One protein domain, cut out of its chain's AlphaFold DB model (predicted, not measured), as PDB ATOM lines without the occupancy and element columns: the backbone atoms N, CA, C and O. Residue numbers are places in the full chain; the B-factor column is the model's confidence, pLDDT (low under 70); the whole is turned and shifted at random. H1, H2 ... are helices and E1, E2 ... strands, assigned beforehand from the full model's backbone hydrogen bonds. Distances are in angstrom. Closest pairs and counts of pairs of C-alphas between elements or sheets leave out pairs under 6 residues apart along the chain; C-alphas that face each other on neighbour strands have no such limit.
ATOM      1  N   ASP A  26     177.123 143.076 113.480       79.56
ATOM      2  CA  ASP A  26     178.529 143.009 113.049       79.56
ATOM      3  C   ASP A  26     179.398 142.254 114.063       79.56
ATOM      4  O   ASP A  26     180.188 141.397 113.678       79.56
ATOM      5  N   LYS A  27     179.218 142.522 115.365       81.94
ATOM      6  CA  LYS A  27     179.918 141.786 116.432       81.94
ATOM      7  C   LYS A  27     179.443 140.342 116.522       81.94
ATOM      8  O   LYS A  27     180.255 139.423 116.570       81.94
ATOM      9  N   LEU A  28     178.127 140.143 116.486       82.94
ATOM     10  CA  LEU A  28     177.506 138.826 116.600       82.94
ATOM     11  C   LEU A  28     177.980 137.879 115.484       82.94
ATOM     12  O   LEU A  28     178.352 136.742 115.764       82.94
ATOM     13  N   LEU A  29     178.069 138.382 114.250       82.81
ATOM     14  CA  LEU A  29     178.570 137.643 113.089       82.81
ATOM     15  C   LEU A  29     180.094 137.534 113.013       82.81
ATOM     16  O   LEU A  29     180.575 136.845 112.126       82.81
ATOM     17  N   LYS A  30     180.874 138.193 113.873       81.88
ATOM     18  CA  LYS A  30     182.343 138.052 113.897       81.88
ATOM     19  C   LYS A  30     182.818 137.148 115.025       81.88
ATOM     20  O   LYS A  30     183.742 136.366 114.825       81.88
ATOM     21  N   GLU A  31     182.165 137.211 116.179       78.44
ATOM     22  CA  GLU A  31     182.686 136.646 117.428       78.44
ATOM     23  C   GLU A  31     182.089 135.278 117.802       78.44
ATOM     24  O   GLU A  31     182.695 134.554 118.588       78.44
ATOM     25  N   ARG A  32     180.916 134.904 117.270       78.38
ATOM     26  CA  ARG A  32     180.184 133.688 117.686       78.38
ATOM     27  C   ARG A  32     180.214 132.571 116.651       78.38
ATOM     28  O   ARG A  32     180.604 132.803 115.518       78.38
ATOM     29  N   ASP A  33     179.787 131.372 117.029       87.44
ATOM     30  CA  ASP A  33     179.533 130.291 116.072       87.44
ATOM     31  C   ASP A  33     178.244 130.543 115.265       87.44
ATOM     32  O   ASP A  33     177.290 131.121 115.787       87.44
ATOM     33  N   LEU A  34     178.210 130.131 113.995       88.06
ATOM     34  CA  LEU A  34     177.094 130.414 113.082       88.06
ATOM     35  C   LEU A  34     175.797 129.711 113.487       88.06
ATOM     36  O   LEU A  34     174.735 130.318 113.360       88.06
ATOM     37  N   ALA A  35     175.875 128.495 114.030       85.62
ATOM     38  CA  ALA A  35     174.697 127.780 114.516       85.62
ATOM     39  C   ALA A  35     174.042 128.525 115.690       85.62
ATOM     40  O   ALA A  35     172.853 128.822 115.655       85.62
ATOM     41  N   ALA A  36     174.845 128.955 116.668       85.50
ATOM     42  CA  ALA A  36     174.351 129.740 117.798       85.50
ATOM     43  C   ALA A  36     173.784 131.106 117.368       85.50
ATOM     44  O   ALA A  36     172.846 131.619 117.975       85.50
ATOM     45  N   VAL A  37     174.356 131.722 116.329       85.81
ATOM     46  CA  VAL A  37     173.800 132.941 115.727       85.81
ATOM     47  C   VAL A  37     172.432 132.667 115.106       85.81
ATOM     48  O   VAL A  37     171.513 133.454 115.320       85.81
ATOM     49  N   ALA A  38     172.290 131.572 114.363       86.19
ATOM     50  CA  ALA A  38     171.026 131.195 113.748       86.19
ATOM     51  C   ALA A  38     169.935 130.971 114.796       86.19
ATOM     52  O   ALA A  38     168.860 131.546 114.660       86.19
ATOM     53  N   ASP A  39     170.240 130.252 115.879       86.06
ATOM     54  CA  ASP A  39     169.295 130.017 116.974       86.06
ATOM     55  C   ASP A  39     168.768 131.334 117.559       86.06
ATOM     56  O   ASP A  39     167.562 131.494 117.727       86.06
ATOM     57  N   ILE A  40     169.646 132.320 117.781       85.12
ATOM     58  CA  ILE A  40     169.253 133.649 118.280       85.12
ATOM     59  C   ILE A  40     168.320 134.360 117.291       85.12
ATOM     60  O   ILE A  40     167.333 134.970 117.700       85.12
ATOM     61  N   LEU A  41     168.630 134.314 115.990       84.44
ATOM     62  CA  LEU A  41     167.821 134.974 114.960       84.44
ATOM     63  C   LEU A  41     166.449 134.303 114.789       84.44
ATOM     64  O   LEU A  41     165.445 134.985 114.570       84.44
ATOM     65  N   LEU A  42     166.400 132.977 114.900       84.44
ATOM     66  CA  LEU A  42     165.179 132.192 114.758       84.44
ATOM     67  C   LEU A  42     164.300 132.268 116.009       84.44
ATOM     68  O   LEU A  42     163.082 132.339 115.884       84.44
ATOM     69  N   GLU A  43     164.882 132.326 117.208       80.06
ATOM     70  CA  GLU A  43     164.136 132.363 118.468       80.06
ATOM     71  C   GLU A  43     163.165 133.554 118.544       80.06
ATOM     72  O   GLU A  43     162.025 133.396 118.988       80.06
ATOM     73  N   ASP A  44     163.563 134.727 118.045       68.75
ATOM     74  CA  ASP A  44     162.693 135.912 118.024       68.75
ATOM     75  C   ASP A  44     161.581 135.800 116.967       68.75
ATOM     76  O   ASP A  44     160.467 136.281 117.169       68.75
ATOM     77  N   THR A  45     161.838 135.054 115.887       63.50
ATOM     78  CA  THR A  45     160.851 134.784 114.828       63.50
ATOM     79  C   THR A  45     159.631 134.020 115.359       63.50
ATOM     80  O   THR A  45     158.529 134.176 114.836       63.50
ATOM     81  N   PHE A  46     159.803 133.216 116.414       59.84
ATOM     82  CA  PHE A  46     158.714 132.477 117.064       59.84
ATOM     83  C   PHE A  46     158.059 133.237 118.228       59.84
ATOM     84  O   PHE A  46     156.961 132.871 118.648       59.84
ATOM     85  N   ARG A  47     158.719 134.274 118.764       59.53
ATOM     86  CA  ARG A  47     158.253 135.046 119.929       59.53
ATOM     87  C   ARG A  47     157.493 136.316 119.549       59.53
ATOM     88  O   ARG A  47     156.593 136.712 120.290       59.53
ATOM     89  N   GLU A  48     157.816 136.959 118.427       55.47
ATOM     90  CA  GLU A  48     157.132 138.187 118.009       55.47
ATOM     91  C   GLU A  48     155.725 137.895 117.441       55.47
ATOM     92  O   GLU A  48     155.550 137.447 116.312       55.47
ATOM     93  N   THR A  49     154.684 138.202 118.225       51.16
ATOM     94  CA  THR A  49     153.271 138.193 117.789       51.16
ATOM     95  C   THR A  49     152.830 139.487 117.091       51.16
ATOM     96  O   THR A  49     151.674 139.603 116.682       51.16
ATOM     97  N   ASP A  50     153.716 140.483 116.975       53.41
ATOM     98  CA  ASP A  50     153.406 141.785 116.378       53.41
ATOM     99  C   ASP A  50     153.811 141.831 114.898       53.41
ATOM    100  O   ASP A  50     154.974 142.022 114.549       53.41
ATOM    101  N   ILE A  51     152.818 141.677 114.017       53.44
ATOM    102  CA  ILE A  51     152.966 141.610 112.550       53.44
ATOM    103  C   ILE A  51     153.678 142.850 111.971       53.44
ATOM    104  O   ILE A  51     154.235 142.795 110.871       53.44
ATOM    105  N   PHE A  52     153.641 143.988 112.672       53.97
ATOM    106  CA  PHE A  52     154.171 145.255 112.171       53.97
ATOM    107  C   PHE A  52     155.640 145.511 112.531       53.97
ATOM    108  O   PHE A  52     156.238 146.433 111.964       53.97
ATOM    109  N   ARG A  53     156.240 144.730 113.437       64.38
ATOM    110  CA  ARG A  53     157.640 144.906 113.842       64.38
ATOM    111  C   ARG A  53     158.567 144.064 112.959       64.38
ATOM    112  O   ARG A  53     158.203 142.980 112.522       64.38
ATOM    113  N   LYS A  54     159.755 144.601 112.649       71.06
ATOM    114  CA  LYS A  54     160.805 143.831 111.964       71.06
ATOM    115  C   LYS A  54     161.411 142.826 112.940       71.06
ATOM    116  O   LYS A  54     162.066 143.261 113.905       71.06
ATOM    117  N   ASP A  55     161.247 141.549 112.606       78.38
ATOM    118  CA  ASP A  55     161.895 140.428 113.281       78.38
ATOM    119  C   ASP A  55     163.424 140.470 113.081       78.38
ATOM    120  O   ASP A  55     163.969 141.280 112.316       78.38
ATOM    121  N   LEU A  56     164.161 139.636 113.818       84.19
ATOM    122  CA  LEU A  56     165.624 139.610 113.717       84.19
ATOM    123  C   LEU A  56     166.127 139.144 112.347       84.19
ATOM    124  O   LEU A  56     167.207 139.569 111.935       84.19
ATOM    125  N   VAL A  57     165.354 138.333 111.624       87.44
ATOM    126  CA  VAL A  57     165.706 137.867 110.275       87.44
ATOM    127  C   VAL A  57     165.590 139.011 109.262       87.44
ATOM    128  O   VAL A  57     166.494 139.212 108.452       87.44
ATOM    129  N   ASP A  58     164.542 139.830 109.350       86.12
ATOM    130  CA  ASP A  58     164.361 141.054 108.570       86.12
ATOM    131  C   ASP A  58     165.508 142.040 108.858       86.12
ATOM    132  O   ASP A  58     166.092 142.604 107.930       86.12
ATOM    133  N   ARG A  59     165.905 142.207 110.129       87.12
ATOM    134  CA  ARG A  59     167.067 143.046 110.495       87.12
ATOM    135  C   ARG A  59     168.393 142.469 109.998       87.12
ATOM    136  O   ARG A  59     169.292 143.232 109.649       87.12
ATOM    137  N   PHE A  60     168.534 141.146 109.962       91.62
ATOM    138  CA  PHE A  60     169.690 140.478 109.365       91.62
ATOM    139  C   PHE A  60     169.782 140.753 107.861       91.62
ATOM    140  O   PHE A  60     170.859 141.100 107.375       91.62
ATOM    141  N   LEU A  61     168.666 140.683 107.133       91.38
ATOM    142  CA  LEU A  61     168.636 141.026 105.712       91.38
ATOM    143  C   LEU A  61     168.937 142.508 105.467       91.38
ATOM    144  O   LEU A  61     169.718 142.816 104.569       91.38
ATOM    145  N   ASP A  62     168.394 143.417 106.284       90.00
ATOM    146  CA  ASP A  62     168.737 144.845 106.222       90.00
ATOM    147  C   ASP A  62     170.243 145.064 106.445       90.00
ATOM    148  O   ASP A  62     170.878 145.844 105.731       90.00
ATOM    149  N   PHE A  63     170.835 144.360 107.416       91.88
ATOM    150  CA  PHE A  63     172.272 144.408 107.684       91.88
ATOM    151  C   PHE A  63     173.089 143.898 106.492       91.88
ATOM    152  O   PHE A  63     174.035 144.567 106.068       91.88
ATOM    153  N   ALA A  64     172.728 142.738 105.938       92.88
ATOM    154  CA  ALA A  64     173.411 142.154 104.789       92.88
ATOM    155  C   ALA A  64     173.337 143.094 103.576       92.88
ATOM    156  O   ALA A  64     174.360 143.392 102.959       92.88
ATOM    157  N   LEU A  65     172.150 143.635 103.293       92.00
ATOM    158  CA  LEU A  65     171.936 144.611 102.232       92.00
ATOM    159  C   LEU A  65     172.801 145.857 102.432       92.00
ATOM    160  O   LEU A  65     173.494 146.273 101.506       92.00
ATOM    161  N   PHE A  66     172.798 146.431 103.637       91.81
ATOM    162  CA  PHE A  66     173.601 147.606 103.962       91.81
ATOM    163  C   PHE A  66     175.095 147.352 103.718       91.81
ATOM    164  O   PHE A  66     175.770 148.162 103.079       91.81
ATOM    165  N   LYS A  67     175.609 146.201 104.170       93.75
ATOM    166  CA  LYS A  67     177.018 145.829 103.995       93.75
ATOM    167  C   LYS A  67     177.390 145.655 102.526       93.75
ATOM    168  O   LYS A  67     178.418 146.191 102.115       93.75
ATOM    169  N   VAL A  68     176.551 144.992 101.729       93.19
ATOM    170  CA  VAL A  68     176.769 144.851 100.279       93.19
ATOM    171  C   VAL A  68     176.696 146.208  99.577       93.19
ATOM    172  O   VAL A  68     177.566 146.543  98.777       93.19
ATOM    173  N   GLN A  69     175.704 147.035  99.905       91.56
ATOM    174  CA  GLN A  69     175.520 148.349  99.289       91.56
ATOM    175  C   GLN A  69     176.722 149.278  99.520       91.56
ATOM    176  O   GLN A  69     177.080 150.045  98.616       91.56
ATOM    177  N   SER A  70     177.325 149.200 100.710       91.44
ATOM    178  CA  SER A  70     178.520 149.957 101.105       91.44
ATOM    179  C   SER A  70     179.838 149.404 100.554       91.44
ATOM    180  O   SER A  70     180.878 150.027 100.756       91.44
ATOM    181  N   GLY A  71     179.808 148.240  99.909       91.88
ATOM    182  CA  GLY A  71     181.006 147.578  99.418       91.88
ATOM    183  C   GLY A  71     181.339 147.864  97.957       91.88
ATOM    184  O   GLY A  71     180.914 148.864  97.368       91.88
ATOM    185  N   GLU A  72     182.149 146.979  97.385       92.00
ATOM    186  CA  GLU A  72     182.737 147.137  96.059       92.00
ATOM    187  C   GLU A  72     181.768 146.714  94.941       92.00
ATOM    188  O   GLU A  72     181.026 145.739  95.098       92.00
ATOM    189  N   PRO A  73     181.777 147.407  93.786       91.25
ATOM    190  CA  PRO A  73     181.066 146.958  92.595       91.25
ATOM    191  C   PRO A  73     181.471 145.541  92.182       91.25
ATOM    192  O   PRO A  73     182.651 145.212  92.077       91.25
ATOM    193  N   TYR A  74     180.473 144.718  91.885       87.94
ATOM    194  CA  TYR A  74     180.632 143.375  91.347       87.94
ATOM    195  C   TYR A  74     179.659 143.201  90.186       87.94
ATOM    196  O   TYR A  74     178.493 142.842  90.353       87.94
ATOM    197  N   ILE A  75     180.138 143.536  88.994       88.94
ATOM    198  CA  ILE A  75     179.316 143.639  87.792       88.94
ATOM    199  C   ILE A  75     179.673 142.472  86.876       88.94
ATOM    200  O   ILE A  75     180.717 142.481  86.231       88.94
ATOM    201  N   LEU A  76     178.802 141.463  86.828       86.50
ATOM    202  CA  LEU A  76     178.921 140.353  85.872       86.50
ATOM    203  C   LEU A  76     178.556 140.800  84.452       86.50
ATOM    204  O   LEU A  76     179.144 140.364  83.470       86.50
ATOM    205  N   SER A  77     177.561 141.677  84.358       89.56
ATOM    206  CA  SER A  77     177.072 142.278  83.126       89.56
ATOM    207  C   SER A  77     176.532 143.660  83.459       89.56
ATOM    208  O   SER A  77     175.935 143.849  84.516       89.56
ATOM    209  N   MET A  78     176.694 144.617  82.546       88.12
ATOM    210  CA  MET A  78     176.143 145.966  82.716       88.12
ATOM    211  C   MET A  78     174.614 145.977  82.830       88.12
ATOM    212  O   MET A  78     174.058 146.930  83.358       88.12
ATOM    213  N   ALA A  79     173.940 144.923  82.357       88.06
ATOM    214  CA  ALA A  79     172.502 144.751  82.541       88.06
ATOM    215  C   ALA A  79     172.126 144.320  83.971       88.06
ATOM    216  O   ALA A  79     170.986 144.517  84.380       88.06
ATOM    217  N   TYR A  80     173.069 143.745  84.725       91.25
ATOM    218  CA  TYR A  80     172.856 143.217  86.073       91.25
ATOM    219  C   TYR A  80     173.961 143.703  87.029       91.25
ATOM    220  O   TYR A  80     174.794 142.902  87.479       91.25
ATOM    221  N   PRO A  81     174.032 145.019  87.304       91.44
ATOM    222  CA  PRO A  81     175.021 145.562  88.219       91.44
ATOM    223  C   PRO A  81     174.725 145.095  89.647       91.44
ATOM    224  O   PRO A  81     173.629 145.268  90.171       91.44
ATOM    225  N   SER A  82     175.724 144.512  90.301       92.00
ATOM    226  CA  SER A  82     175.640 144.141  91.711       92.00
ATOM    227  C   SER A  82     176.861 144.662  92.468       92.00
ATOM    228  O   SER A  82     177.722 145.362  91.921       92.00
ATOM    229  N   LYS A  83     176.916 144.363  93.760       93.75
ATOM    230  CA  LYS A  83     178.006 144.704  94.668       93.75
ATOM    231  C   LYS A  83     178.336 143.508  95.548       93.75
ATOM    232  O   LYS A  83     177.555 142.563  95.652       93.75
ATOM    233  N   ARG A  84     179.491 143.565  96.196       92.50
ATOM    234  CA  ARG A  84     179.937 142.607  97.212       92.50
ATOM    235  C   ARG A  84     180.356 143.336  98.474       92.50
ATOM    236  O   ARG A  84     180.607 144.537  98.437       92.50
ATOM    237  N   MET A  85     180.405 142.631  99.599       94.06
ATOM    238  CA  MET A  85     180.857 143.249 100.842       94.06
ATOM    239  C   MET A  85     182.368 143.502 100.771       94.06
ATOM    240  O   MET A  85     183.110 142.741 100.156       94.06
ATOM    241  N   MET A  86     182.842 144.549 101.453       92.06
ATOM    242  CA  MET A  86     184.288 144.790 101.597       92.06
ATOM    243  C   MET A  86     184.982 143.651 102.358       92.06
ATOM    244  O   MET A  86     186.089 143.233 102.029       92.06
ATOM    245  N   ASP A  87     184.324 143.164 103.412       92.75
ATOM    246  CA  ASP A  87     184.836 142.106 104.277       92.75
ATOM    247  C   ASP A  87     184.393 140.736 103.748       92.75
ATOM    248  O   ASP A  87     183.254 140.312 103.944       92.75
ATOM    249  N   LYS A  88     185.318 140.036 103.079       91.94
ATOM    250  CA  LYS A  88     185.071 138.716 102.479       91.94
ATOM    251  C   LYS A  88     184.777 137.626 103.510       91.94
ATOM    252  O   LYS A  88     184.074 136.670 103.189       91.94
ATOM    253  N   ILE A  89     185.316 137.745 104.725       92.81
ATOM    254  CA  ILE A  89     185.076 136.769 105.794       92.81
ATOM    255  C   ILE A  89     183.645 136.938 106.289       92.81
ATOM    256  O   ILE A  89     182.903 135.963 106.387       92.81
ATOM    257  N   LEU A  90     183.237 138.183 106.545       92.69
ATOM    258  CA  LEU A  90     181.859 138.494 106.907       92.69
ATOM    259  C   LEU A  90     180.884 138.067 105.803       92.69
ATOM    260  O   LEU A  90     179.856 137.470 106.110       92.69
ATOM    261  N   GLU A  91     181.216 138.312 104.533       94.44
ATOM    262  CA  GLU A  91     180.386 137.893 103.401       94.44
ATOM    263  C   GLU A  91     180.174 136.377 103.376       94.44
ATOM    264  O   GLU A  91     179.033 135.926 103.322       94.44
ATOM    265  N   ALA A  92     181.247 135.586 103.486       94.75
ATOM    266  CA  ALA A  92     181.156 134.124 103.506       94.75
ATOM    267  C   ALA A  92     180.282 133.619 104.666       94.75
ATOM    268  O   ALA A  92     179.482 132.694 104.504       94.75
ATOM    269  N   ARG A  93     180.382 134.266 105.830       94.56
ATOM    270  CA  ARG A  93     179.557 133.956 107.003       94.56
ATOM    271  C   ARG A  93     178.086 134.290 106.781       94.56
ATOM    272  O   ARG A  93     177.230 133.488 107.137       94.56
ATOM    273  N   VAL A  94     177.790 135.431 106.162       95.12
ATOM    274  CA  VAL A  94     176.425 135.827 105.784       95.12
ATOM    275  C   VAL A  94     175.841 134.859 104.756       95.12
ATOM    276  O   VAL A  94     174.692 134.453 104.913       95.12
ATOM    277  N   ILE A  95     176.620 134.451 103.749       95.62
ATOM    278  CA  ILE A  95     176.211 133.459 102.746       95.62
ATOM    279  C   ILE A  95     175.868 132.133 103.431       95.62
ATOM    280  O   ILE A  95     174.767 131.626 103.236       95.62
ATOM    281  N   THR A  96     176.754 131.609 104.279       95.69
ATOM    282  CA  THR A  96     176.529 130.336 104.993       95.69
ATOM    283  C   THR A  96     175.267 130.412 105.859       95.69
ATOM    284  O   THR A  96     174.375 129.572 105.768       95.69
ATOM    285  N   LEU A  97     175.134 131.481 106.647       94.12
ATOM    286  CA  LEU A  97     173.984 131.682 107.523       94.12
ATOM    287  C   LEU A  97     172.666 131.770 106.735       94.12
ATOM    288  O   LEU A  97     171.684 131.135 107.106       94.12
ATOM    289  N   MET A  98     172.652 132.518 105.629       94.81
ATOM    290  CA  MET A  98     171.471 132.712 104.785       94.81
ATOM    291  C   MET A  98     171.043 131.436 104.055       94.81
ATOM    292  O   MET A  98     169.849 131.189 103.911       94.81
ATOM    293  N   ASN A  99     172.002 130.662 103.551       95.44
ATOM    294  CA  ASN A  99     171.722 129.546 102.648       95.44
ATOM    295  C   ASN A  99     171.546 128.207 103.366       95.44
ATOM    296  O   ASN A  99     170.883 127.331 102.811       95.44
ATOM    297  N   GLU A 100     172.111 128.056 104.566       94.06
ATOM    298  CA  GLU A 100     172.113 126.790 105.305       94.06
ATOM    299  C   GLU A 100     171.331 126.894 106.616       94.06
ATOM    300  O   GLU A 100     170.393 126.136 106.834       94.06
ATOM    301  N   HIS A 101     171.683 127.847 107.481       93.12
ATOM    302  CA  HIS A 101     171.193 127.852 108.863       93.12
ATOM    303  C   HIS A 101     169.847 128.554 109.076       93.12
ATOM    304  O   HIS A 101     169.119 128.198 109.994       93.12
ATOM    305  N   LEU A 102     169.526 129.569 108.271       92.38
ATOM    306  CA  LEU A 102     168.242 130.283 108.343       92.38
ATOM    307  C   LEU A 102     167.193 129.711 107.381       92.38
ATOM    308  O   LEU A 102     166.105 130.273 107.241       92.38
ATOM    309  N   TYR A 103     167.531 128.641 106.665       89.38
ATOM    310  CA  TYR A 103     166.586 127.920 105.830       89.38
ATOM    311  C   TYR A 103     165.755 126.955 106.699       89.38
ATOM    312  O   TYR A 103     166.350 126.208 107.473       89.38
ATOM    313  N   PRO A 104     164.421 126.873 106.512       90.62
ATOM    314  CA  PRO A 104     163.607 127.534 105.480       90.62
ATOM    315  C   PRO A 104     163.049 128.926 105.842       90.62
ATOM    316  O   PRO A 104     162.460 129.588 104.985       90.62
ATOM    317  N   GLU A 105     163.203 129.400 107.074       89.75
ATOM    318  CA  GLU A 105     162.492 130.565 107.624       89.75
ATOM    319  C   GLU A 105     162.782 131.883 106.884       89.75
ATOM    320  O   GLU A 105     161.907 132.757 106.784       89.75
ATOM    321  N   ILE A 106     163.980 132.018 106.312       92.50
ATOM    322  CA  ILE A 106     164.420 133.194 105.551       92.50
ATOM    323  C   ILE A 106     163.732 133.342 104.191       92.50
ATOM    324  O   ILE A 106     163.639 134.457 103.671       92.50
ATOM    325  N   VAL A 107     163.212 132.249 103.616       94.44
ATOM    326  CA  VAL A 107     162.678 132.223 102.244       94.44
ATOM    327  C   VAL A 107     161.586 133.271 102.073       94.44
ATOM    328  O   VAL A 107     161.665 134.102 101.172       94.44
ATOM    329  N   LEU A 108     160.597 133.302 102.970       91.94
ATOM    330  CA  LEU A 108     159.495 134.259 102.863       91.94
ATOM    331  C   LEU A 108     159.976 135.715 102.953       91.94
ATOM    332  O   LEU A 108     159.428 136.572 102.259       91.94
ATOM    333  N   ARG A 109     161.011 136.000 103.756       91.00
ATOM    334  CA  ARG A 109     161.575 137.352 103.886       91.00
ATOM    335  C   ARG A 109     162.274 137.783 102.597       91.00
ATOM    336  O   ARG A 109     162.043 138.897 102.128       91.00
ATOM    337  N   LEU A 110     163.030 136.884 101.962       93.75
ATOM    338  CA  LEU A 110     163.641 137.125 100.649       93.75
ATOM    339  C   LEU A 110     162.583 137.354  99.562       93.75
ATOM    340  O   LEU A 110     162.654 138.336  98.824       93.75
ATOM    341  N   LEU A 111     161.559 136.497  99.493       94.56
ATOM    342  CA  LEU A 111     160.466 136.645  98.525       94.56
ATOM    343  C   LEU A 111     159.732 137.977  98.715       94.56
ATOM    344  O   LEU A 111     159.487 138.704  97.751       94.56
ATOM    345  N   LYS A 112     159.418 138.333  99.963       91.94
ATOM    346  CA  LYS A 112     158.808 139.614 100.336       91.94
ATOM    347  C   LYS A 112     159.687 140.791  99.921       91.94
ATOM    348  O   LYS A 112     159.152 141.751  99.369       91.94
ATOM    349  N   TYR A 113     161.000 140.709 100.135       91.25
ATOM    350  CA  TYR A 113     161.955 141.730  99.709       91.25
ATOM    351  C   TYR A 113     161.921 141.925  98.187       91.25
ATOM    352  O   TYR A 113     161.585 143.016  97.733       91.25
ATOM    353  N   PHE A 114     162.124 140.863  97.398       92.88
ATOM    354  CA  PHE A 114     162.119 140.945  95.927       92.88
ATOM    355  C   PHE A 114     160.772 141.401  95.347       92.88
ATOM    356  O   PHE A 114     160.708 142.010  94.277       92.88
ATOM    357  N   THR A 115     159.672 141.130  96.053       90.69
ATOM    358  CA  THR A 115     158.329 141.537  95.621       90.69
ATOM    359  C   THR A 115     158.037 143.011  95.920       90.69
ATOM    360  O   THR A 115     157.214 143.626  95.232       90.69
ATOM    361  N   ARG A 116     158.657 143.604  96.947       82.31
ATOM    362  CA  ARG A 116     158.355 144.969  97.400       82.31
ATOM    363  C   ARG A 116     159.069 146.003  96.527       82.31
ATOM    364  O   ARG A 116     160.285 146.105  96.506       82.31
ATOM    365  N   ASN A 117     158.278 146.827  95.842       64.62
ATOM    366  CA  ASN A 117     158.728 147.906  94.954       64.62
ATOM    367  C   ASN A 117     159.220 149.160  95.707       64.62
ATOM    368  O   ASN A 117     158.788 150.269  95.404       64.62
ATOM    369  N   LEU A 118     159.999 148.991  96.775       62.84
ATOM    370  CA  LEU A 118     160.372 150.101  97.663       62.84
ATOM    371  C   LEU A 118     161.722 150.733  97.303       62.84
ATOM    372  O   LEU A 118     162.024 151.826  97.773       62.84
ATOM    373  N   HIS A 119     162.515 150.060  96.473       61.88
ATOM    374  CA  HIS A 119     163.879 150.446  96.128       61.88
ATOM    375  C   HIS A 119     164.104 150.383  94.612       61.88
ATOM    376  O   HIS A 119     163.228 149.948  93.862       61.88
ATOM    377  N   ASP A 120     165.281 150.831  94.176       80.06
ATOM    378  CA  ASP A 120     165.783 150.586  92.824       80.06
ATOM    379  C   ASP A 120     165.791 149.071  92.536       80.06
ATOM    380  O   ASP A 120     166.098 148.268  93.417       80.06
ATOM    381  N   SER A 121     165.436 148.663  91.316       79.62
ATOM    382  CA  SER A 121     165.397 147.239  90.951       79.62
ATOM    383  C   SER A 121     166.765 146.571  91.097       79.62
ATOM    384  O   SER A 121     166.821 145.387  91.435       79.62
ATOM    385  N   ASP A 122     167.849 147.334  90.945       87.06
ATOM    386  CA  ASP A 122     169.225 146.850  91.065       87.06
ATOM    387  C   ASP A 122     169.571 146.413  92.495       87.06
ATOM    388  O   ASP A 122     170.370 145.497  92.691       87.06
ATOM    389  N   THR A 123     168.926 146.973  93.530       88.69
ATOM    390  CA  THR A 123     169.206 146.557  94.916       88.69
ATOM    391  C   THR A 123     168.774 145.120  95.190       88.69
ATOM    392  O   THR A 123     169.328 144.474  96.079       88.69
ATOM    393  N   ASN A 124     167.840 144.575  94.401       91.38
ATOM    394  CA  ASN A 124     167.500 143.153  94.462       91.38
ATOM    395  C   ASN A 124     168.705 142.270  94.140       91.38
ATOM    396  O   ASN A 124     168.854 141.196  94.725       91.38
ATOM    397  N   LEU A 125     169.601 142.732  93.267       93.88
ATOM    398  CA  LEU A 125     170.786 141.976  92.888       93.88
ATOM    399  C   LEU A 125     171.821 141.897  94.012       93.88
ATOM    400  O   LEU A 125     172.628 140.969  94.018       93.88
ATOM    401  N   TYR A 126     171.787 142.815  94.983       93.06
ATOM    402  CA  TYR A 126     172.691 142.800  96.137       93.06
ATOM    403  C   TYR A 126     172.395 141.621  97.062       93.06
ATOM    404  O   TYR A 126     173.309 140.897  97.447       93.06
ATOM    405  N   LEU A 127     171.116 141.379  97.372       92.62
ATOM    406  CA  LEU A 127     170.725 140.188  98.128       92.62
ATOM    407  C   LEU A 127     170.789 138.928  97.264       92.62
ATOM    408  O   LEU A 127     171.264 137.902  97.741       92.62
ATOM    409  N   ALA A 128     170.396 138.994  95.987       94.69
ATOM    410  CA  ALA A 128     170.516 137.850  95.083       94.69
ATOM    411  C   ALA A 128     171.969 137.363  94.943       94.69
ATOM    412  O   ALA A 128     172.207 136.163  94.806       94.69
ATOM    413  N   ALA A 129     172.952 138.267  95.030       94.50
ATOM    414  CA  ALA A 129     174.371 137.922  94.997       94.50
ATOM    415  C   ALA A 129     174.823 137.085  96.201       94.50
ATOM    416  O   ALA A 129     175.811 136.367  96.075       94.50
ATOM    417  N   LEU A 130     174.097 137.101  97.320       95.25
ATOM    418  CA  LEU A 130     174.398 136.295  98.508       95.25
ATOM    419  C   LEU A 130     173.708 134.920  98.493       95.25
ATOM    420  O   LEU A 130     173.991 134.082  99.345       95.25
ATOM    421  N   ILE A 131     172.814 134.667  97.533       96.19
ATOM    422  CA  ILE A 131     172.072 133.405  97.435       96.19
ATOM    423  C   ILE A 131     172.884 132.377  96.639       96.19
ATOM    424  O   ILE A 131     173.391 132.649  95.544       96.19
ATOM    425  N   GLU A 132     172.981 131.178  97.205       94.69
ATOM    426  CA  GLU A 132     173.671 130.010  96.652       94.69
ATOM    427  C   GLU A 132     172.837 128.726  96.759       94.69
ATOM    428  O   GLU A 132     172.989 127.851  95.910       94.69
ATOM    429  N   SER A 133     171.915 128.624  97.719       95.50
ATOM    430  CA  SER A 133     171.069 127.446  97.929       95.50
ATOM    431  C   SER A 133     170.078 127.235  96.785       95.50
ATOM    432  O   SER A 133     169.269 128.110  96.465       95.50
ATOM    433  N   ASP A 134     170.089 126.034  96.205       96.25
ATOM    434  CA  ASP A 134     169.150 125.648  95.148       96.25
ATOM    435  C   ASP A 134     167.700 125.645  95.633       96.25
ATOM    436  O   ASP A 134     166.806 126.012  94.876       96.25
ATOM    437  N   ALA A 135     167.455 125.316  96.903       96.19
ATOM    438  CA  ALA A 135     166.110 125.320  97.472       96.19
ATOM    439  C   ALA A 135     165.520 126.741  97.545       96.19
ATOM    440  O   ALA A 135     164.337 126.954  97.261       96.19
ATOM    441  N   ILE A 136     166.350 127.737  97.875       97.19
ATOM    442  CA  ILE A 136     165.946 129.150  97.866       97.19
ATOM    443  C   ILE A 136     165.679 129.603  96.426       97.19
ATOM    444  O   ILE A 136     164.650 130.220  96.159       97.19
ATOM    445  N   ILE A 137     166.559 129.256  95.484       97.31
ATOM    446  CA  ILE A 137     166.399 129.614  94.067       97.31
ATOM    447  C   ILE A 137     165.136 128.979  93.476       97.31
ATOM    448  O   ILE A 137     164.387 129.662  92.778       97.31
ATOM    449  N   GLN A 138     164.855 127.715  93.799       97.56
ATOM    450  CA  GLN A 138     163.614 127.041  93.425       97.56
ATOM    451  C   GLN A 138     162.399 127.808  93.961       97.56
ATOM    452  O   GLN A 138     161.469 128.076  93.212       97.56
ATOM    453  N   SER A 139     162.444 128.259  95.216       97.75
ATOM    454  CA  SER A 139     161.348 129.024  95.828       97.75
ATOM    455  C   SER A 139     161.107 130.369  95.126       97.75
ATOM    456  O   SER A 139     159.963 130.801  94.958       97.75
ATOM    457  N   ILE A 140     162.176 131.033  94.675       97.56
ATOM    458  CA  ILE A 140     162.100 132.258  93.864       97.56
ATOM    459  C   ILE A 140     161.479 131.945  92.498       97.56
ATOM    460  O   ILE A 140     160.575 132.656  92.060       97.56
ATOM    461  N   TYR A 141     161.915 130.870  91.842       98.00
ATOM    462  CA  TYR A 141     161.391 130.456  90.542       98.00
ATOM    463  C   TYR A 141     159.913 130.039  90.601       98.00
ATOM    464  O   TYR A 141     159.112 130.476  89.775       98.00
ATOM    465  N   ASP A 142     159.503 129.285  91.617       97.56
ATOM    466  CA  ASP A 142     158.105 128.885  91.805       97.56
ATOM    467  C   ASP A 142     157.207 130.105  92.046       97.56
ATOM    468  O   ASP A 142     156.108 130.215  91.491       97.56
ATOM    469  N   THR A 143     157.705 131.080  92.812       96.94
ATOM    470  CA  THR A 143     157.013 132.357  93.038       96.94
ATOM    471  C   THR A 143     156.913 133.177  91.748       96.94
ATOM    472  O   THR A 143     155.867 133.762  91.463       96.94
ATOM    473  N   PHE A 144     157.961 133.176  90.919       97.00
ATOM    474  CA  PHE A 144     157.925 133.775  89.586       97.00
ATOM    475  C   PHE A 144     156.838 133.146  88.708       97.00
ATOM    476  O   PHE A 144     156.053 133.874  88.100       97.00
ATOM    477  N   LEU A 145     156.749 131.813  88.661       95.62
ATOM    478  CA  LEU A 145     155.727 131.109  87.881       95.62
ATOM    479  C   LEU A 145     154.313 131.439  88.367       95.62
ATOM    480  O   LEU A 145     153.409 131.631  87.545       95.62
ATOM    481  N   LEU A 146     154.127 131.555  89.685       94.44
ATOM    482  CA  LEU A 146     152.863 131.971  90.285       94.44
ATOM    483  C   LEU A 146     152.446 133.363  89.792       94.44
ATOM    484  O   LEU A 146     151.342 133.524  89.272       94.44
ATOM    485  N   PHE A 147     153.340 134.352  89.877       94.25
ATOM    486  CA  PHE A 147     153.050 135.711  89.411       94.25
ATOM    487  C   PHE A 147     152.872 135.786  87.897       94.25
ATOM    488  O   PHE A 147     151.957 136.460  87.431       94.25
ATOM    489  N   LYS A 148     153.679 135.051  87.126       93.88
ATOM    490  CA  LYS A 148     153.562 134.962  85.664       93.88
ATOM    491  C   LYS A 148     152.178 134.470  85.241       93.88
ATOM    492  O   LYS A 148     151.582 135.037  84.327       93.88
ATOM    493  N   LYS A 149     151.636 133.455  85.922       92.19
ATOM    494  CA  LYS A 149     150.272 132.959  85.681       92.19
ATOM    495  C   LYS A 149     149.213 134.026  85.970       92.19
ATOM    496  O   LYS A 149     148.225 134.123  85.243       92.19
ATOM    497  N   ASP A 150     149.422 134.834  87.003       92.00
ATOM    498  CA  ASP A 150     148.477 135.870  87.412       92.00
ATOM    499  C   ASP A 150     148.426 137.076  86.456       92.00
ATOM    500  O   ASP A 150     147.399 137.751  86.409       92.00
ATOM    501  N   ILE A 151     149.469 137.330  85.649       90.94
ATOM    502  CA  ILE A 151     149.506 138.433  84.661       90.94
ATOM    503  C   ILE A 151     148.291 138.393  83.728       90.94
ATOM    504  O   ILE A 151     147.666 139.420  83.466       90.94
ATOM    505  N   PHE A 152     147.951 137.200  83.244       87.56
ATOM    506  CA  PHE A 152     146.894 136.991  82.250       87.56
ATOM    507  C   PHE A 152     145.536 136.663  82.878       87.56
ATOM    508  O   PHE A 152     144.579 136.344  82.173       87.56
ATOM    509  N   ASN A 153     145.423 136.743  84.206       88.50
ATOM    510  CA  ASN A 153     144.154 136.552  84.886       88.50
ATOM    511  C   ASN A 153     143.262 137.788  84.686       88.50
ATOM    512  O   ASN A 153     143.595 138.904  85.094       88.50
ATOM    513  N   THR A 154     142.107 137.579  84.056       86.12
ATOM    514  CA  THR A 154     141.160 138.644  83.702       86.12
ATOM    515  C   THR A 154     140.432 139.229  84.908       86.12
ATOM    516  O   THR A 154     139.936 140.349  84.822       86.12
ATOM    517  N   ASN A 155     140.377 138.515  86.039       86.94
ATOM    518  CA  ASN A 155     139.730 138.997  87.256       86.94
ATOM    519  C   ASN A 155     140.683 139.922  88.050       86.94
ATOM    520  O   ASN A 155     141.675 139.430  88.605       86.94
ATOM    521  N   PRO A 156     140.384 141.235  88.168       76.12
ATOM    522  CA  PRO A 156     141.280 142.201  88.805       76.12
ATOM    523  C   PRO A 156     141.531 141.948  90.293       76.12
ATOM    524  O   PRO A 156     142.631 142.210  90.776       76.12
ATOM    525  N   ASP A 157     140.541 141.417  91.008       75.38
ATOM    526  CA  ASP A 157     140.659 141.157  92.443       75.38
ATOM    527  C   ASP A 157     141.440 139.881  92.718       75.38
ATOM    528  O   ASP A 157     142.150 139.808  93.716       75.38
ATOM    529  N   ARG A 158     141.346 138.883  91.830       84.44
ATOM    530  CA  ARG A 158     142.071 137.613  91.968       84.44
ATOM    531  C   ARG A 158     143.516 137.704  91.502       84.44
ATOM    532  O   ARG A 158     144.374 137.110  92.149       84.44
ATOM    533  N   ARG A 159     143.794 138.449  90.428       86.44
ATOM    534  CA  ARG A 159     145.144 138.523  89.846       86.44
ATOM    535  C   ARG A 159     146.185 139.072  90.826       86.44
ATOM    536  O   ARG A 159     147.318 138.629  90.814       86.44
ATOM    537  N   CYS A 160     145.812 139.981  91.728       88.62
ATOM    538  CA  CYS A 160     146.756 140.584  92.678       88.62
ATOM    539  C   CYS A 160     146.896 139.813  94.006       88.62
ATOM    540  O   CYS A 160     147.733 140.180  94.831       88.62
ATOM    541  N   VAL A 161     146.095 138.766  94.257       90.06
ATOM    542  CA  VAL A 161     146.025 138.109  95.580       90.06
ATOM    543  C   VAL A 161     147.360 137.503  95.986       90.06
ATOM    544  O   VAL A 161     147.784 137.686  97.125       90.06
ATOM    545  N   ASN A 162     148.027 136.791  95.079       91.94
ATOM    546  CA  ASN A 162     149.282 136.123  95.412       91.94
ATOM    547  C   ASN A 162     150.392 137.137  95.701       91.94
ATOM    548  O   ASN A 162     151.108 136.983  96.687       91.94
ATOM    549  N   VAL A 163     150.468 138.219  94.921       91.69
ATOM    550  CA  VAL A 163     151.414 139.316  95.175       91.69
ATOM    551  C   VAL A 163     151.162 139.930  96.553       91.69
ATOM    552  O   VAL A 163     152.096 140.058  97.344       91.69
ATOM    553  N   LYS A 164     149.900 140.227  96.895       90.62
ATOM    554  CA  LYS A 164     149.539 140.776  98.215       90.62
ATOM    555  C   LYS A 164     149.886 139.827  99.364       90.62
ATOM    556  O   LYS A 164     150.374 140.280 100.398       90.62
ATOM    557  N   ARG A 165     149.674 138.517  99.180       90.19
ATOM    558  CA  ARG A 165     150.034 137.481 100.163       90.19
ATOM    559  C   ARG A 165     151.536 137.460 100.428       90.19
ATOM    560  O   ARG A 165     151.931 137.510 101.588       90.19
ATOM    561  N   VAL A 166     152.359 137.455  99.379       91.62
ATOM    562  CA  VAL A 166     153.827 137.467  99.515       91.62
ATOM    563  C   VAL A 166     154.320 138.780 100.127       91.62
ATOM    564  O   VAL A 166     155.179 138.776 101.003       91.62
ATOM    565  N   GLN A 167     153.736 139.917  99.742       88.81
ATOM    566  CA  GLN A 167     154.050 141.216 100.346       88.81
ATOM    567  C   GLN A 167     153.596 141.334 101.813       88.81
ATOM    568  O   GLN A 167     154.017 142.283 102.488       88.81
ATOM    569  N   GLN A 168     152.763 140.402 102.297       86.56
ATOM    570  CA  GLN A 168     152.079 140.440 103.593       86.56
ATOM    571  C   GLN A 168     151.303 141.751 103.802       86.56
ATOM    572  O   GLN A 168     151.340 142.351 104.874       86.56
ATOM    573  N   VAL A 169     150.622 142.226 102.755       82.38
ATOM    574  CA  VAL A 169     149.750 143.410 102.820       82.38
ATOM    575  C   VAL A 169     148.285 142.994 102.842       82.38
ATOM    576  O   VAL A 169     147.916 141.906 102.395       82.38
ATOM    577  N   SER A 170     147.429 143.875 103.362       78.06
ATOM    578  CA  SER A 170     145.992 143.616 103.410       78.06
ATOM    579  C   SER A 170     145.438 143.341 102.003       78.06
ATOM    580  O   SER A 170     145.736 144.087 101.067       78.06
ATOM    581  N   PRO A 171     144.550 142.342 101.830       76.62
ATOM    582  CA  PRO A 171     143.845 142.128 100.568       76.62
ATOM    583  C   PRO A 171     143.066 143.361 100.092       76.62
ATOM    584  O   PRO A 171     142.829 143.508  98.895       76.62
ATOM    585  N   ARG A 172     142.695 144.251 101.025       78.38
ATOM    586  CA  ARG A 172     141.957 145.496 100.767       78.38
ATOM    587  C   ARG A 172     142.842 146.661 100.313       78.38
ATOM    588  O   ARG A 172     142.304 147.692  99.928       78.38
ATOM    589  N   THR A 173     144.169 146.532 100.374       78.94
ATOM    590  CA  THR A 173     145.094 147.546  99.846       78.94
ATOM    591  C   THR A 173     144.910 147.682  98.333       78.94
ATOM    592  O   THR A 173     144.551 146.705  97.676       78.94
ATOM    593  N   ASP A 174     145.147 148.872  97.779       77.81
ATOM    594  CA  ASP A 174     145.053 149.123  96.337       77.81
ATOM    595  C   ASP A 174     145.872 148.098  95.521       77.81
ATOM    596  O   ASP A 174     146.967 147.688  95.906       77.81
ATOM    597  N   ASN A 175     145.323 147.666  94.386       81.56
ATOM    598  CA  ASN A 175     145.944 146.704  93.477       81.56
ATOM    599  C   ASN A 175     147.177 147.285  92.773       81.56
ATOM    600  O   ASN A 175     148.031 146.521  92.324       81.56
ATOM    601  N   LYS A 176     147.298 148.617  92.692       79.88
ATOM    602  CA  LYS A 176     148.404 149.290  91.998       79.88
ATOM    603  C   LYS A 176     149.782 148.905  92.545       79.88
ATOM    604  O   LYS A 176     150.712 148.727  91.769       79.88
ATOM    605  N   SER A 177     149.920 148.732  93.861       79.81
ATOM    606  CA  SER A 177     151.187 148.332  94.497       79.81
ATOM    607  C   SER A 177     151.458 146.820  94.447       79.81
ATOM    608  O   SER A 177     152.547 146.374  94.818       79.81
ATOM    609  N   ALA A 178     150.491 146.037  93.960       87.56
ATOM    610  CA  ALA A 178     150.520 144.579  93.903       87.56
ATOM    611  C   ALA A 178     150.325 144.044  92.467       87.56
ATOM    612  O   ALA A 178     149.691 143.006  92.263       87.56
ATOM    613  N   SER A 179     150.854 144.761  91.469       89.38
ATOM    614  CA  SER A 179     150.875 144.337  90.060       89.38
ATOM    615  C   SER A 179     151.634 143.006  89.892       89.38
ATOM    616  O   SER A 179     152.828 142.952  90.209       89.38
ATOM    617  N   PRO A 180     150.995 141.937  89.367       91.81
ATOM    618  CA  PRO A 180     151.671 140.669  89.077       91.81
ATOM    619  C   PRO A 180     152.725 140.786  87.985       91.81
ATOM    620  O   PRO A 180     153.744 140.110  88.057       91.81
ATOM    621  N   LEU A 181     152.507 141.668  87.003       92.38
ATOM    622  CA  LEU A 181     153.473 141.918  85.936       92.38
ATOM    623  C   LEU A 181     154.764 142.509  86.501       92.38
ATOM    624  O   LEU A 181     155.843 142.003  86.208       92.38
ATOM    625  N   ASP A 182     154.651 143.530  87.351       90.75
ATOM    626  CA  ASP A 182     155.825 144.189  87.923       90.75
ATOM    627  C   ASP A 182     156.567 143.237  88.865       90.75
ATOM    628  O   ASP A 182     157.794 143.173  88.851       90.75
ATOM    629  N   ALA A 183     155.828 142.467  89.674       92.50
ATOM    630  CA  ALA A 183     156.415 141.457  90.547       92.50
ATOM    631  C   ALA A 183     157.137 140.370  89.734       92.50
ATOM    632  O   ALA A 183     158.303 140.086  89.995       92.50
ATOM    633  N   ALA A 184     156.497 139.815  88.703       94.44
ATOM    634  CA  ALA A 184     157.116 138.826  87.825       94.44
ATOM    635  C   ALA A 184     158.348 139.386  87.097       94.44
ATOM    636  O   ALA A 184     159.333 138.671  86.951       94.44
ATOM    637  N   ALA A 185     158.335 140.656  86.682       93.69
ATOM    638  CA  ALA A 185     159.484 141.306  86.055       93.69
ATOM    639  C   ALA A 185     160.681 141.436  87.015       93.69
ATOM    640  O   ALA A 185     161.805 141.128  86.622       93.69
ATOM    641  N   ARG A 186     160.455 141.807  88.286       93.25
ATOM    642  CA  ARG A 186     161.521 141.845  89.310       93.25
ATOM    643  C   ARG A 186     162.108 140.462  89.568       93.25
ATOM    644  O   ARG A 186     163.322 140.301  89.623       93.25
ATOM    645  N   PHE A 187     161.252 139.451  89.685       95.81
ATOM    646  CA  PHE A 187     161.706 138.076  89.880       95.81
ATOM    647  C   PHE A 187     162.458 137.546  88.661       95.81
ATOM    648  O   PHE A 187     163.504 136.927  88.819       95.81
ATOM    649  N   LYS A 188     161.974 137.839  87.449       95.81
ATOM    650  CA  LYS A 188     162.688 137.545  86.204       95.81
ATOM    651  C   LYS A 188     164.093 138.146  86.234       95.81
ATOM    652  O   LYS A 188     165.047 137.432  85.958       95.81
ATOM    653  N   TYR A 189     164.216 139.417  86.614       94.88
ATOM    654  CA  TYR A 189     165.498 140.113  86.697       94.88
ATOM    655  C   TYR A 189     166.483 139.423  87.657       94.88
ATOM    656  O   TYR A 189     167.638 139.184  87.308       94.88
ATOM    657  N   VAL A 190     166.000 139.014  88.835       95.75
ATOM    658  CA  VAL A 190     166.778 138.239  89.817       95.75
ATOM    659  C   VAL A 190     167.191 136.869  89.269       95.75
ATOM    660  O   VAL A 190     168.344 136.471  89.425       95.75
ATOM    661  N   LEU A 191     166.280 136.147  88.612       97.06
ATOM    662  CA  LEU A 191     166.545 134.820  88.048       97.06
ATOM    663  C   LEU A 191     167.551 134.888  86.888       97.06
ATOM    664  O   LEU A 191     168.494 134.106  86.837       97.06
ATOM    665  N   GLU A 192     167.428 135.862  85.989       95.81
ATOM    666  CA  GLU A 192     168.413 136.068  84.923       95.81
ATOM    667  C   GLU A 192     169.814 136.340  85.494       95.81
ATOM    668  O   GLU A 192     170.787 135.726  85.054       95.81
ATOM    669  N   PHE A 193     169.919 137.177  86.531       95.62
ATOM    670  CA  PHE A 193     171.184 137.395  87.234       95.62
ATOM    671  C   PHE A 193     171.732 136.109  87.873       95.62
ATOM    672  O   PHE A 193     172.923 135.818  87.746       95.62
ATOM    673  N   MET A 194     170.888 135.306  88.528       95.50
ATOM    674  CA  MET A 194     171.304 134.032  89.127       95.50
ATOM    675  C   MET A 194     171.838 133.049  88.084       95.50
ATOM    676  O   MET A 194     172.856 132.404  88.337       95.50
ATOM    677  N   ALA A 195     171.201 132.973  86.912       94.69
ATOM    678  CA  ALA A 195     171.648 132.135  85.803       94.69
ATOM    679  C   ALA A 195     172.987 132.589  85.199       94.69
ATOM    680  O   ALA A 195     173.744 131.760  84.698       94.69
ATOM    681  N   LEU A 196     173.299 133.887  85.267       93.19
ATOM    682  CA  LEU A 196     174.619 134.411  84.901       93.19
ATOM    683  C   LEU A 196     175.674 134.127  85.975       93.19
ATOM    684  O   LEU A 196     176.820 133.831  85.647       93.19
ATOM    685  N   LYS A 197     175.301 134.233  87.255       93.31
ATOM    686  CA  LYS A 197     176.208 134.025  88.391       93.31
ATOM    687  C   LYS A 197     176.631 132.560  88.524       93.31
ATOM    688  O   LYS A 197     177.791 132.294  88.832       93.31
ATOM    689  N   LYS A 198     175.706 131.609  88.346       92.31
ATOM    690  CA  LYS A 198     175.978 130.173  88.499       92.31
ATOM    691  C   LYS A 198     175.103 129.317  87.584       92.31
ATOM    692  O   LYS A 198     174.048 129.745  87.127       92.31
ATOM    693  N   ASN A 199     175.507 128.062  87.374       92.56
ATOM    694  CA  ASN A 199     174.683 127.121  86.623       92.56
ATOM    695  C   ASN A 199     173.427 126.726  87.425       92.56
ATOM    696  O   ASN A 199     173.526 126.099  88.476       92.56
ATOM    697  N   VAL A 200     172.258 127.088  86.900       95.75
ATOM    698  CA  VAL A 200     170.923 126.798  87.460       95.75
ATOM    699  C   VAL A 200     170.052 125.999  86.487       95.75
ATOM    700  O   VAL A 200     168.839 125.912  86.669       95.75
ATOM    701  N   SER A 201     170.649 125.406  85.445       94.62
ATOM    702  CA  SER A 201     169.918 124.732  84.361       94.62
ATOM    703  C   SER A 201     169.062 123.547  84.818       94.62
ATOM    704  O   SER A 201     168.178 123.108  84.086       94.62
ATOM    705  N   HIS A 202     169.358 122.995  85.997       95.88
ATOM    706  CA  HIS A 202     168.586 121.933  86.645       95.88
ATOM    707  C   HIS A 202     167.312 122.440  87.336       95.88
ATOM    708  O   HIS A 202     166.428 121.634  87.597       95.88
ATOM    709  N   ILE A 203     167.211 123.747  87.603       96.88
ATOM    710  CA  ILE A 203     166.043 124.405  88.210       96.88
ATOM    711  C   ILE A 203     165.164 125.017  87.111       96.88
ATOM    712  O   ILE A 203     163.965 124.758  87.044       96.88
ATOM    713  N   TYR A 204     165.759 125.820  86.224       96.44
ATOM    714  CA  TYR A 204     165.068 126.456  85.099       96.44
ATOM    715  C   TYR A 204     166.032 126.797  83.960       96.44
ATOM    716  O   TYR A 204     167.252 126.827  84.117       96.44
ATOM    717  N   ARG A 205     165.470 127.101  82.791       94.50
ATOM    718  CA  ARG A 205     166.186 127.584  81.605       94.50
ATOM    719  C   ARG A 205     165.761 129.008  81.262       94.50
ATOM    720  O   ARG A 205     164.661 129.433  81.606       94.50
ATOM    721  N   ALA A 206     166.609 129.730  80.527       89.62
ATOM    722  CA  ALA A 206     166.343 131.114  80.118       89.62
ATOM    723  C   ALA A 206     164.997 131.273  79.379       89.62
ATOM    724  O   ALA A 206     164.256 132.222  79.619       89.62
ATOM    725  N   GLU A 207     164.634 130.295  78.547       91.38
ATOM    726  CA  GLU A 207     163.348 130.240  77.839       91.38
ATOM    727  C   GLU A 207     162.127 130.214  78.778       91.38
ATOM    728  O   GLU A 207     161.074 130.761  78.452       91.38
ATOM    729  N   ASN A 208     162.259 129.648  79.984       92.56
ATOM    730  CA  ASN A 208     161.162 129.595  80.951       92.56
ATOM    731  C   ASN A 208     160.841 130.976  81.550       92.56
ATOM    732  O   ASN A 208     159.710 131.203  81.998       92.56
ATOM    733  N   LEU A 209     161.804 131.904  81.512       94.12
ATOM    734  CA  LEU A 209     161.698 133.245  82.089       94.12
ATOM    735  C   LEU A 209     160.959 134.251  81.191       94.12
ATOM    736  O   LEU A 209     160.703 135.381  81.609       94.12
ATOM    737  N   ALA A 210     160.573 133.869  79.971       92.12
ATOM    738  CA  ALA A 210     159.736 134.711  79.118       92.12
ATOM    739  C   ALA A 210     158.395 135.023  79.813       92.12
ATOM    740  O   ALA A 210     157.718 134.110  80.285       92.12
TER     741      ALA A 210
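Overview. This is residues 26 to 210 of the 215 residues of an uncharacterized protein of Spirochaetes bacterium (UniProt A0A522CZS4). A compact body of mostly crossed helices has the short helices H5 and H6 at its core, with the two longest helices, H7 and H11, side by side next to H5 and running opposite ways. H1 to H4 make one end, the short H8, H9 and H10 the other, and a small hairpin of E1 and E2 packs on H6 through E2. The 185 printed residues have twelve named helices and two named strands, in the order H1 H2 H3 E1 E2 H4 H5 H6 H7 H8 H9 H10 H11 H12; the class is mostly helix, the sheet E1 - E2 antiparallel. The radius of gyration of the C-alphas is 16.6 A, and the spans are 54 by 42 by 29 A.

Arrangement. H1, residues 26 to 31, touches H4, residues 88 to 101, about perpendicular at 87 degrees; their closest C-alphas, Lys 30 and Leu 90, are 7.0 A apart. H2, residues 34 to 47, touches H3, residues 56 to 69, with its residues 41 to 45 alone, closest at C-alphas Leu 41 and Leu 56, 5.3 A. E1, residues 72 to 77, and E2, residues 80 to 84, form an antiparallel hairpin, with N 74 and O 82 at 2.8 A, within hydrogen-bond range. The closest C-alphas of E2 and H6, residues 123 to 128, are Ser 82 and Leu 125, 5.4 A. H5, residues 106 to 115, touches H9, residues 161 to 167, closest at C-alphas Lys 112 and Gln 167, 5.0 A. H5 and H11, residues 180 to 197, are the hubs, touching four helices each; their closest C-alphas are Thr 115 and Ala 183, 5.4 A. H7, residues 134 to 151, touches H11 at a shallow tilt of 32 degrees, only just short of steep, closest at C-alphas Phe 147 and Pro 180, 5.2 A. H8, residues 156 to 159, and H10, residues 175 to 178, are close but not clearly touching; H12, residues 206 to 209, touches H11. Every O i to N i+4 pair is within hydrogen-bond range in H1, H3, H4, H5, H7, H9 and H11, against 8 of 10 in H2 and 1 of 2 in H6; H8, H10 and H12 are too short for such a pair.

Along the chain. H1 begins at C-alpha 26 (178.529, 143.009, 113.049), and H12 ends at C-alpha 209 (161.698, 133.245, 82.089). From first to last C-alpha H7 measures 25.7 A, H11 25.4 A and H2 20.6 A.

Size, cuts and confidence. The C-alphas farthest apart, Glu 31 and Thr 154, are 53.5 A apart. The printed part has no cut and no long link. Residues 44 to 53 and 117 to 119 have pLDDT under 70.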